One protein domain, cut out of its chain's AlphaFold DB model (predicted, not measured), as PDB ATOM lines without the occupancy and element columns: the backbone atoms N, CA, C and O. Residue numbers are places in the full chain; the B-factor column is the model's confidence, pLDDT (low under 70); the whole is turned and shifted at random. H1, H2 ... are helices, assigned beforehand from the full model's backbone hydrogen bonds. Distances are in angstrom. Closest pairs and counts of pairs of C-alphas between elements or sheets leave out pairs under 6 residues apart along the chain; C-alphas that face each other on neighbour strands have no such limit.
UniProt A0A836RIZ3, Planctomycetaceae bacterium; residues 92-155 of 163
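AT A GLANCE: This is residues 92 to 155 of the 163 residues of a protein of Planctomycetaceae bacterium (UniProt A0A836RIZ3). A long helix, H3, makes the length of this model, and at its beginning a small hooked head is formed by H2, which meets H3 end to end in a corner, and the short H1, which packs on H2. Most of H3 sticks out from this head as a free arm, residues 127 to 153, with a kink of 25 degrees near residue 142. The printed part has 64 residues with three named helices, in the order H1, H2, H3, and no named strand, and its class is all helix. It is extended, with a radius of gyration of the C-alphas of 19.0 A and spans of 61 by 24 by 13 A.

IN THESE COORDINATES: Find C-alpha 94 at (389.950, 398.771, 419.489); there H1, residues 94 to 98, begins. Next look at C-alpha 103 at (393.907, 397.654, 434.118), where H2, residues 103 to 115, begins its 19.4 A. H3, residues 117 to 153, then runs 53.4 A to C-alpha 153 at (423.151, 376.920, 403.894).

HOW THE PARTS SIT: H2 touches H1 with residues 105 to 109 alone; the closest C-alphas of the two helices are those of Thr 96 and Ala 109, 6.4 A apart. H2 and H3 only just touch, only at the corner, with 3 pairs of C-alphas within 8 A, the closest being Leu 113 and Val 120 at 6.0 A. They run opposite ways at a steep tilt of 55 degrees. H1 and H3 are only just apart, at 8.0 A. Every O i to N i+4 pair is within hydrogen-bond range in H1, against 7 of 9 in H2 and 32 of 33 in H3.

THE WHOLE: The C-alphas of Lys 115 and Pro 155, the two farthest apart, are 61.9 A from each other. The printed part has no cut, and both links are tight. Look in the B-factor column for pLDDT under 70 at residues 95 to 116 and 154 to 155; the mean of the printed part is 76.5.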
ATOM      1  N   PRO A  92     385.426 401.486 417.641       77.81
ATOM      2  CA  PRO A  92     386.104 402.459 418.504       77.81
ATOM      3  C   PRO A  92     386.815 401.866 419.713       77.81
ATOM      4  O   PRO A  92     387.846 402.376 420.148       77.81
ATOM      5  N   GLU A  93     386.281 400.767 420.224       75.06
ATOM      6  CA  GLU A  93     386.788 400.031 421.367       75.06
ATOM      7  C   GLU A  93     388.192 399.457 421.103       75.06
ATOM      8  O   GLU A  93     388.965 399.309 422.047       75.06
ATOM      9  N   VAL A  94     388.593 399.237 419.841       71.94
ATOM     10  CA  VAL A  94     389.950 398.771 419.489       71.94
ATOM     11  C   VAL A  94     391.025 399.740 419.995       71.94
ATOM     12  O   VAL A  94     392.039 399.299 420.529       71.94
ATOM     13  N   LEU A  95     390.776 401.055 419.956       67.00
ATOM     14  CA  LEU A  95     391.717 402.059 420.479       67.00
ATOM     15  C   LEU A  95     391.949 401.924 421.990       67.00
ATOM     16  O   LEU A  95     393.001 402.304 422.495       67.00
ATOM     17  N   THR A  96     390.968 401.394 422.724       64.06
ATOM     18  CA  THR A  96     391.092 401.182 424.174       64.06
ATOM     19  C   THR A  96     391.862 399.916 424.530       64.06
ATOM     20  O   THR A  96     392.371 399.826 425.643       64.06
ATOM     21  N   VAL A  97     391.952 398.967 423.594       60.34
ATOM     22  CA  VAL A  97     392.653 397.686 423.761       60.34
ATOM     23  C   VAL A  97     394.101 397.773 423.271       60.34
ATOM     24  O   VAL A  97     394.968 397.131 423.850       60.34
ATOM     25  N   VAL A  98     394.363 398.568 422.229       59.00
ATOM     26  CA  VAL A  98     395.686 398.690 421.584       59.00
ATOM     27  C   VAL A  98     396.540 399.825 422.177       59.00
ATOM     28  O   VAL A  98     397.744 399.861 421.961       59.00
ATOM     29  N   GLY A  99     395.953 400.751 422.943       53.31
ATOM     30  CA  GLY A  99     396.701 401.852 423.560       53.31
ATOM     31  C   GLY A  99     397.561 401.431 424.759       53.31
ATOM     32  O   GLY A  99     397.144 400.619 425.585       53.31
ATOM     33  N   ASP A 100     398.723 402.070 424.913       50.31
ATOM     34  CA  ASP A 100     399.532 402.013 426.131       50.31
ATOM     35  C   ASP A 100     398.722 402.579 427.310       50.31
ATOM     36  O   ASP A 100     398.541 403.793 427.386       50.31
ATOM     37  N   THR A 101     398.176 401.724 428.195       40.50
ATOM     38  CA  THR A 101     398.041 401.909 429.669       40.50
ATOM     39  C   THR A 101     396.863 401.147 430.319       40.50
ATOM     40  O   THR A 101     395.692 401.456 430.107       40.50
ATOM     41  N   GLY A 102     397.198 400.260 431.272       44.00
ATOM     42  CA  GLY A 102     396.503 400.084 432.561       44.00
ATOM     43  C   GLY A 102     395.193 399.271 432.638       44.00
ATOM     44  O   GLY A 102     394.236 399.481 431.899       44.00
ATOM     45  N   VAL A 103     395.093 398.444 433.692       50.25
ATOM     46  CA  VAL A 103     393.907 397.654 434.118       50.25
ATOM     47  C   VAL A 103     392.617 398.496 434.217       50.25
ATOM     48  O   VAL A 103     391.511 397.991 434.028       50.25
ATOM     49  N   MET A 104     392.745 399.806 434.456       44.69
ATOM     50  CA  MET A 104     391.622 400.735 434.620       44.69
ATOM     51  C   MET A 104     390.841 400.994 433.316       44.69
ATOM     52  O   MET A 104     389.627 401.191 433.366       44.69
ATOM     53  N   ARG A 105     391.489 400.939 432.138       55.53
ATOM     54  CA  ARG A 105     390.801 401.106 430.838       55.53
ATOM     55  C   ARG A 105     390.121 399.822 430.366       55.53
ATOM     56  O   ARG A 105     389.117 399.908 429.665       55.53
ATOM     57  N   PHE A 106     390.575 398.653 430.826       53.72
ATOM     58  CA  PHE A 106     389.951 397.361 430.517       53.72
ATOM     59  C   PHE A 106     388.522 397.257 431.076       53.72
ATOM     60  O   PHE A 106     387.610 396.822 430.379       53.72
ATOM     61  N   GLY A 107     388.287 397.747 432.302       57.19
ATOM     62  CA  GLY A 107     386.941 397.804 432.892       57.19
ATOM     63  C   GLY A 107     385.994 398.756 432.149       57.19
ATOM     64  O   GLY A 107     384.825 398.434 431.941       57.19
ATOM     65  N   ALA A 108     386.504 399.901 431.683       62.25
ATOM     66  CA  ALA A 108     385.735 400.839 430.863       62.25
ATOM     67  C   ALA A 108     385.445 400.282 429.457       62.25
ATOM     68  O   ALA A 108     384.331 400.449 428.961       62.25
ATOM     69  N   ALA A 109     386.401 399.572 428.847       60.84
ATOM     70  CA  ALA A 109     386.222 398.876 427.573       60.84
ATOM     71  C   ALA A 109     385.162 397.765 427.677       60.84
ATOM     72  O   ALA A 109     384.251 397.704 426.852       60.84
ATOM     73  N   LEU A 110     385.202 396.949 428.738       60.09
ATOM     74  CA  LEU A 110     384.172 395.944 429.031       60.09
ATOM     75  C   LEU A 110     382.794 396.575 429.292       60.09
ATOM     76  O   LEU A 110     381.781 396.084 428.793       60.09
ATOM     77  N   GLY A 111     382.739 397.687 430.031       64.12
ATOM     78  CA  GLY A 111     381.498 398.423 430.282       64.12
ATOM     79  C   GLY A 111     380.906 399.069 429.023       64.12
ATOM     80  O   GLY A 111     379.684 399.103 428.865       64.12
ATOM     81  N   ALA A 112     381.749 399.553 428.106       63.03
ATOM     82  CA  ALA A 112     381.330 400.069 426.803       63.03
ATOM     83  C   ALA A 112     380.810 398.946 425.892       63.03
ATOM     84  O   ALA A 112     379.762 399.106 425.265       63.03
ATOM     85  N   LEU A 113     381.473 397.784 425.905       60.94
ATOM     86  CA  LEU A 113     381.039 396.585 425.184       60.94
ATOM     87  C   LEU A 113     379.670 396.084 425.646       60.94
ATOM     88  O   LEU A 113     378.834 395.734 424.816       60.94
ATOM     89  N   TRP A 114     379.393 396.122 426.952       64.31
ATOM     90  CA  TRP A 114     378.078 395.739 427.481       64.31
ATOM     91  C   TRP A 114     376.958 396.662 426.969       64.31
ATOM     92  O   TRP A 114     375.837 396.221 426.725       64.31
ATOM     93  N   LYS A 115     377.250 397.949 426.745       67.25
ATOM     94  CA  LYS A 115     376.269 398.933 426.255       67.25
ATOM     95  C   LYS A 115     376.025 398.862 424.741       67.25
ATOM     96  O   LYS A 115     375.090 399.502 424.261       67.25
ATOM     97  N   ARG A 116     376.824 398.093 423.988       69.06
ATOM     98  CA  ARG A 116     376.685 397.909 422.534       69.06
ATOM     99  C   ARG A 116     376.883 396.443 422.120       69.06
ATOM    100  O   ARG A 116     377.987 396.044 421.754       69.06
ATOM    101  N   PRO A 117     375.806 395.641 422.061       72.19
ATOM    102  CA  PRO A 117     375.902 394.246 421.625       72.19
ATOM    103  C   PRO A 117     376.385 394.084 420.172       72.19
ATOM    104  O   PRO A 117     376.944 393.043 419.834       72.19
ATOM    105  N   SER A 118     376.213 395.097 419.312       75.31
ATOM    106  CA  SER A 118     376.806 395.108 417.966       75.31
ATOM    107  C   SER A 118     378.336 395.198 418.013       75.31
ATOM    108  O   SER A 118     378.988 394.422 417.326       75.31
ATOM    109  N   SER A 119     378.910 396.026 418.900       77.50
ATOM    110  CA  SER A 119     380.368 396.152 419.065       77.50
ATOM    111  C   SER A 119     381.014 394.824 419.465       77.50
ATOM    112  O   SER A 119     382.103 394.499 419.005       77.50
ATOM    113  N   VAL A 120     380.335 394.009 420.283       79.31
ATOM    114  CA  VAL A 120     380.824 392.666 420.641       79.31
ATOM    115  C   VAL A 120     380.921 391.770 419.405       79.31
ATOM    116  O   VAL A 120     381.926 391.087 419.225       79.31
ATOM    117  N   LYS A 121     379.905 391.786 418.532       83.19
ATOM    118  CA  LYS A 121     379.930 391.015 417.277       83.19
ATOM    119  C   LYS A 121     381.049 391.490 416.354       83.19
ATOM    120  O   LYS A 121     381.751 390.652 415.796       83.19
ATOM    121  N   ASP A 122     381.241 392.801 416.242       84.00
ATOM    122  CA  ASP A 122     382.284 393.382 415.395       84.00
ATOM    123  C   ASP A 122     383.688 393.015 415.901       84.00
ATOM    124  O   ASP A 122     384.546 392.625 415.111       84.00
ATOM    125  N   ILE A 123     383.910 393.020 417.220       83.50
ATOM    126  CA  ILE A 123     385.169 392.554 417.825       83.50
ATOM    127  C   ILE A 123     385.386 391.055 417.602       83.50
ATOM    128  O   ILE A 123     386.499 390.641 417.283       83.50
ATOM    129  N   LEU A 124     384.351 390.223 417.757       85.88
ATOM    130  CA  LEU A 124     384.471 388.783 417.503       85.88
ATOM    131  C   LEU A 124     384.805 388.500 416.036       85.88
ATOM    132  O   LEU A 124     385.660 387.662 415.756       85.88
ATOM    133  N   ARG A 125     384.190 389.233 415.103       87.56
ATOM    134  CA  ARG A 125     384.502 389.144 413.672       87.56
ATOM    135  C   ARG A 125     385.926 389.604 413.366       87.56
ATOM    136  O   ARG A 125     386.608 388.966 412.566       87.56
ATOM    137  N   LEU A 126     386.381 390.679 414.006       87.38
ATOM    138  CA  LEU A 126     387.753 391.165 413.874       87.38
ATOM    139  C   LEU A 126     388.756 390.127 414.386       87.38
ATOM    140  O   LEU A 126     389.737 389.841 413.709       87.38
ATOM    141  N   ARG A 127     388.482 389.512 415.542       88.69
ATOM    142  CA  ARG A 127     389.296 388.420 416.090       88.69
ATOM    143  C   ARG A 127     389.378 387.243 415.122       88.69
ATOM    144  O   ARG A 127     390.469 386.731 414.901       88.69
ATOM    145  N   GLU A 128     388.247 386.819 414.567       92.19
ATOM    146  CA  GLU A 128     388.196 385.716 413.603       92.19
ATOM    147  C   GLU A 128     389.015 386.036 412.346       92.19
ATOM    148  O   GLU A 128     389.855 385.247 411.922       92.19
ATOM    149  N   SER A 129     388.849 387.243 411.800       92.56
ATOM    150  CA  SER A 129     389.590 387.699 410.618       92.56
ATOM    151  C   SER A 129     391.095 387.793 410.894       92.56
ATOM    152  O   SER A 129     391.905 387.359 410.077       92.56
ATOM    153  N   ALA A 130     391.485 388.275 412.078       91.31
ATOM    154  CA  ALA A 130     392.877 388.301 412.518       91.31
ATOM    155  C   ALA A 130     393.461 386.890 412.699       91.31
ATOM    156  O   ALA A 130     394.616 386.662 412.342       91.31
ATOM    157  N   HIS A 131     392.677 385.933 413.205       95.25
ATOM    158  CA  HIS A 131     393.111 384.543 413.340       95.25
ATOM    159  C   HIS A 131     393.355 383.898 411.972       95.25
ATOM    160  O   HIS A 131     394.440 383.373 411.732       95.25
ATOM    161  N   GLN A 132     392.414 384.042 411.036       95.44
ATOM    162  CA  GLN A 132     392.577 383.559 409.660       95.44
ATOM    163  C   GLN A 132     393.764 384.223 408.948       95.44
ATOM    164  O   GLN A 132     394.500 383.571 408.205       95.44
ATOM    165  N   ALA A 133     393.976 385.524 409.168       95.50
ATOM    166  CA  ALA A 133     395.132 386.239 408.640       95.50
ATOM    167  C   ALA A 133     396.449 385.677 409.203       95.50
ATOM    168  O   ALA A 133     397.396 385.473 408.441       95.50
ATOM    169  N   ALA A 134     396.499 385.379 410.504       95.69
ATOM    170  CA  ALA A 134     397.661 384.782 411.157       95.69
ATOM    171  C   ALA A 134     397.945 383.354 410.660       95.69
ATOM    172  O   ALA A 134     399.096 383.041 410.372       95.69
ATOM    173  N   GLU A 135     396.922 382.511 410.486       96.69
ATOM    174  CA  GLU A 135     397.086 381.164 409.918       96.69
ATOM    175  C   GLU A 135     397.648 381.213 408.492       96.69
ATOM    176  O   GLU A 135     398.617 380.525 408.171       96.69
ATOM    177  N   ARG A 136     397.093 382.080 407.635       95.38
ATOM    178  CA  ARG A 136     397.601 382.277 406.267       95.38
ATOM    179  C   ARG A 136     399.037 382.789 406.263       95.38
ATOM    180  O   ARG A 136     399.825 382.382 405.410       95.38
ATOM    181  N   LEU A 137     399.369 383.679 407.197       96.50
ATOM    182  CA  LEU A 137     400.729 384.174 407.361       96.50
ATOM    183  C   LEU A 137     401.681 383.049 407.770       96.50
ATOM    184  O   LEU A 137     402.747 382.946 407.175       96.50
ATOM    185  N   ALA A 138     401.296 382.198 408.723       96.75
ATOM    186  CA  ALA A 138     402.107 381.064 409.159       96.75
ATOM    187  C   ALA A 138     402.407 380.106 407.996       96.75
ATOM    188  O   ALA A 138     403.571 379.855 407.703       96.75
ATOM    189  N   ILE A 139     401.376 379.692 407.247       95.00
ATOM    190  CA  ILE A 139     401.528 378.824 406.064       95.00
ATOM    191  C   ILE A 139     402.479 379.448 405.033       95.00
ATOM    192  O   ILE A 139     403.307 378.760 404.438       95.00
ATOM    193  N   PHE A 140     402.361 380.757 404.797       94.31
ATOM    194  CA  PHE A 140     403.253 381.457 403.878       94.31
ATOM    195  C   PHE A 140     404.700 381.491 404.396       94.31
ATOM    196  O   PHE A 140     405.636 381.256 403.630       94.31
ATOM    197  N   LEU A 141     404.887 381.773 405.687       94.62
ATOM    198  CA  LEU A 141     406.205 381.878 406.308       94.62
ATOM    199  C   LEU A 141     406.933 380.536 406.386       94.62
ATOM    200  O   LEU A 141     408.147 380.541 406.212       94.62
ATOM    201  N   ASP A 142     406.237 379.412 406.552       94.94
ATOM    202  CA  ASP A 142     406.861 378.081 406.510       94.94
ATOM    203  C   ASP A 142     407.626 377.865 405.192       94.94
ATOM    204  O   ASP A 142     408.780 377.431 405.188       94.94
ATOM    205  N   GLY A 143     407.020 378.254 404.063       91.69
ATOM    206  CA  GLY A 143     407.666 378.190 402.750       91.69
ATOM    207  C   GLY A 143     408.839 379.163 402.603       91.69
ATOM    208  O   GLY A 143     409.881 378.798 402.060       91.69
ATOM    209  N   VAL A 144     408.697 380.391 403.112       90.81
ATOM    210  CA  VAL A 144     409.771 381.400 403.079       90.81
ATOM    211  C   VAL A 144     410.969 380.958 403.916       90.81
ATOM    212  O   VAL A 144     412.103 381.060 403.456       90.81
ATOM    213  N   ILE A 145     410.741 380.452 405.127       92.06
ATOM    214  CA  ILE A 145     411.804 380.021 406.040       92.06
ATOM    215  C   ILE A 145     412.592 378.858 405.433       92.06
ATOM    216  O   ILE A 145     413.821 378.885 405.480       92.06
ATOM    217  N   ALA A 146     411.916 377.885 404.813       90.94
ATOM    218  CA  ALA A 146     412.586 376.786 404.117       90.94
ATOM    219  C   ALA A 146     413.518 377.296 403.000       90.94
ATOM    220  O   ALA A 146     414.698 376.952 402.974       90.94
ATOM    221  N   GLN A 147     413.027 378.195 402.141       87.69
ATOM    222  CA  GLN A 147     413.813 378.775 401.041       87.69
ATOM    223  C   GLN A 147     414.978 379.645 401.533       87.69
ATOM    224  O   GLN A 147     416.071 379.624 400.959       87.69
ATOM    225  N   LEU A 148     414.770 380.416 402.604       87.25
ATOM    226  CA  LEU A 148     415.830 381.214 403.220       87.25
ATOM    227  C   LEU A 148     416.910 380.321 403.828       87.25
ATOM    228  O   LEU A 148     418.090 380.597 403.637       87.25
ATOM    229  N   HIS A 149     416.524 379.245 404.518       87.56
ATOM    230  CA  HIS A 149     417.471 378.278 405.062       87.56
ATOM    231  C   HIS A 149     418.310 377.641 403.946       87.56
ATOM    232  O   HIS A 149     419.534 377.653 404.023       87.56
ATOM    233  N   GLU A 150     417.677 377.172 402.867       87.44
ATOM    234  CA  GLU A 150     418.383 376.641 401.692       87.44
ATOM    235  C   GLU A 150     419.371 377.657 401.103       87.44
ATOM    236  O   GLU A 150     420.521 377.317 400.836       87.44
ATOM    237  N   THR A 151     418.963 378.921 400.972       83.44
ATOM    238  CA  THR A 151     419.815 379.990 400.425       83.44
ATOM    239  C   THR A 151     421.007 380.315 401.332       83.44
ATOM    240  O   THR A 151     422.089 380.617 400.839       83.44
ATOM    241  N   ILE A 152     420.825 380.267 402.656       79.94
ATOM    242  CA  ILE A 152     421.882 380.560 403.639       79.94
ATOM    243  C   ILE A 152     422.852 379.378 403.783       79.94
ATOM    244  O   ILE A 152     424.036 379.585 404.036       79.94
ATOM    245  N   THR A 153     422.360 378.141 403.667       78.12
ATOM    246  CA  THR A 153     423.151 376.920 403.894       78.12
ATOM    247  C   THR A 153     423.771 376.346 402.616       78.12
ATOM    248  O   THR A 153     424.727 375.579 402.710       78.12
ATOM    249  N   SER A 154     423.289 376.721 401.427       61.44
ATOM    250  CA  SER A 154     423.933 376.337 400.168       61.44
ATOM    251  C   SER A 154     425.280 377.069 400.022       61.44
ATOM    252  O   SER A 154     425.296 378.305 400.020       61.44
ATOM    253  N   PRO A 155     426.426 376.364 399.931       53.41
ATOM    254  CA  PRO A 155     427.717 377.003 399.708       53.41
ATOM    255  C   PRO A 155     427.672 377.750 398.377       53.41
ATOM    256  O   PRO A 155     427.245 377.187 397.371       53.41
TER     257      PRO A 155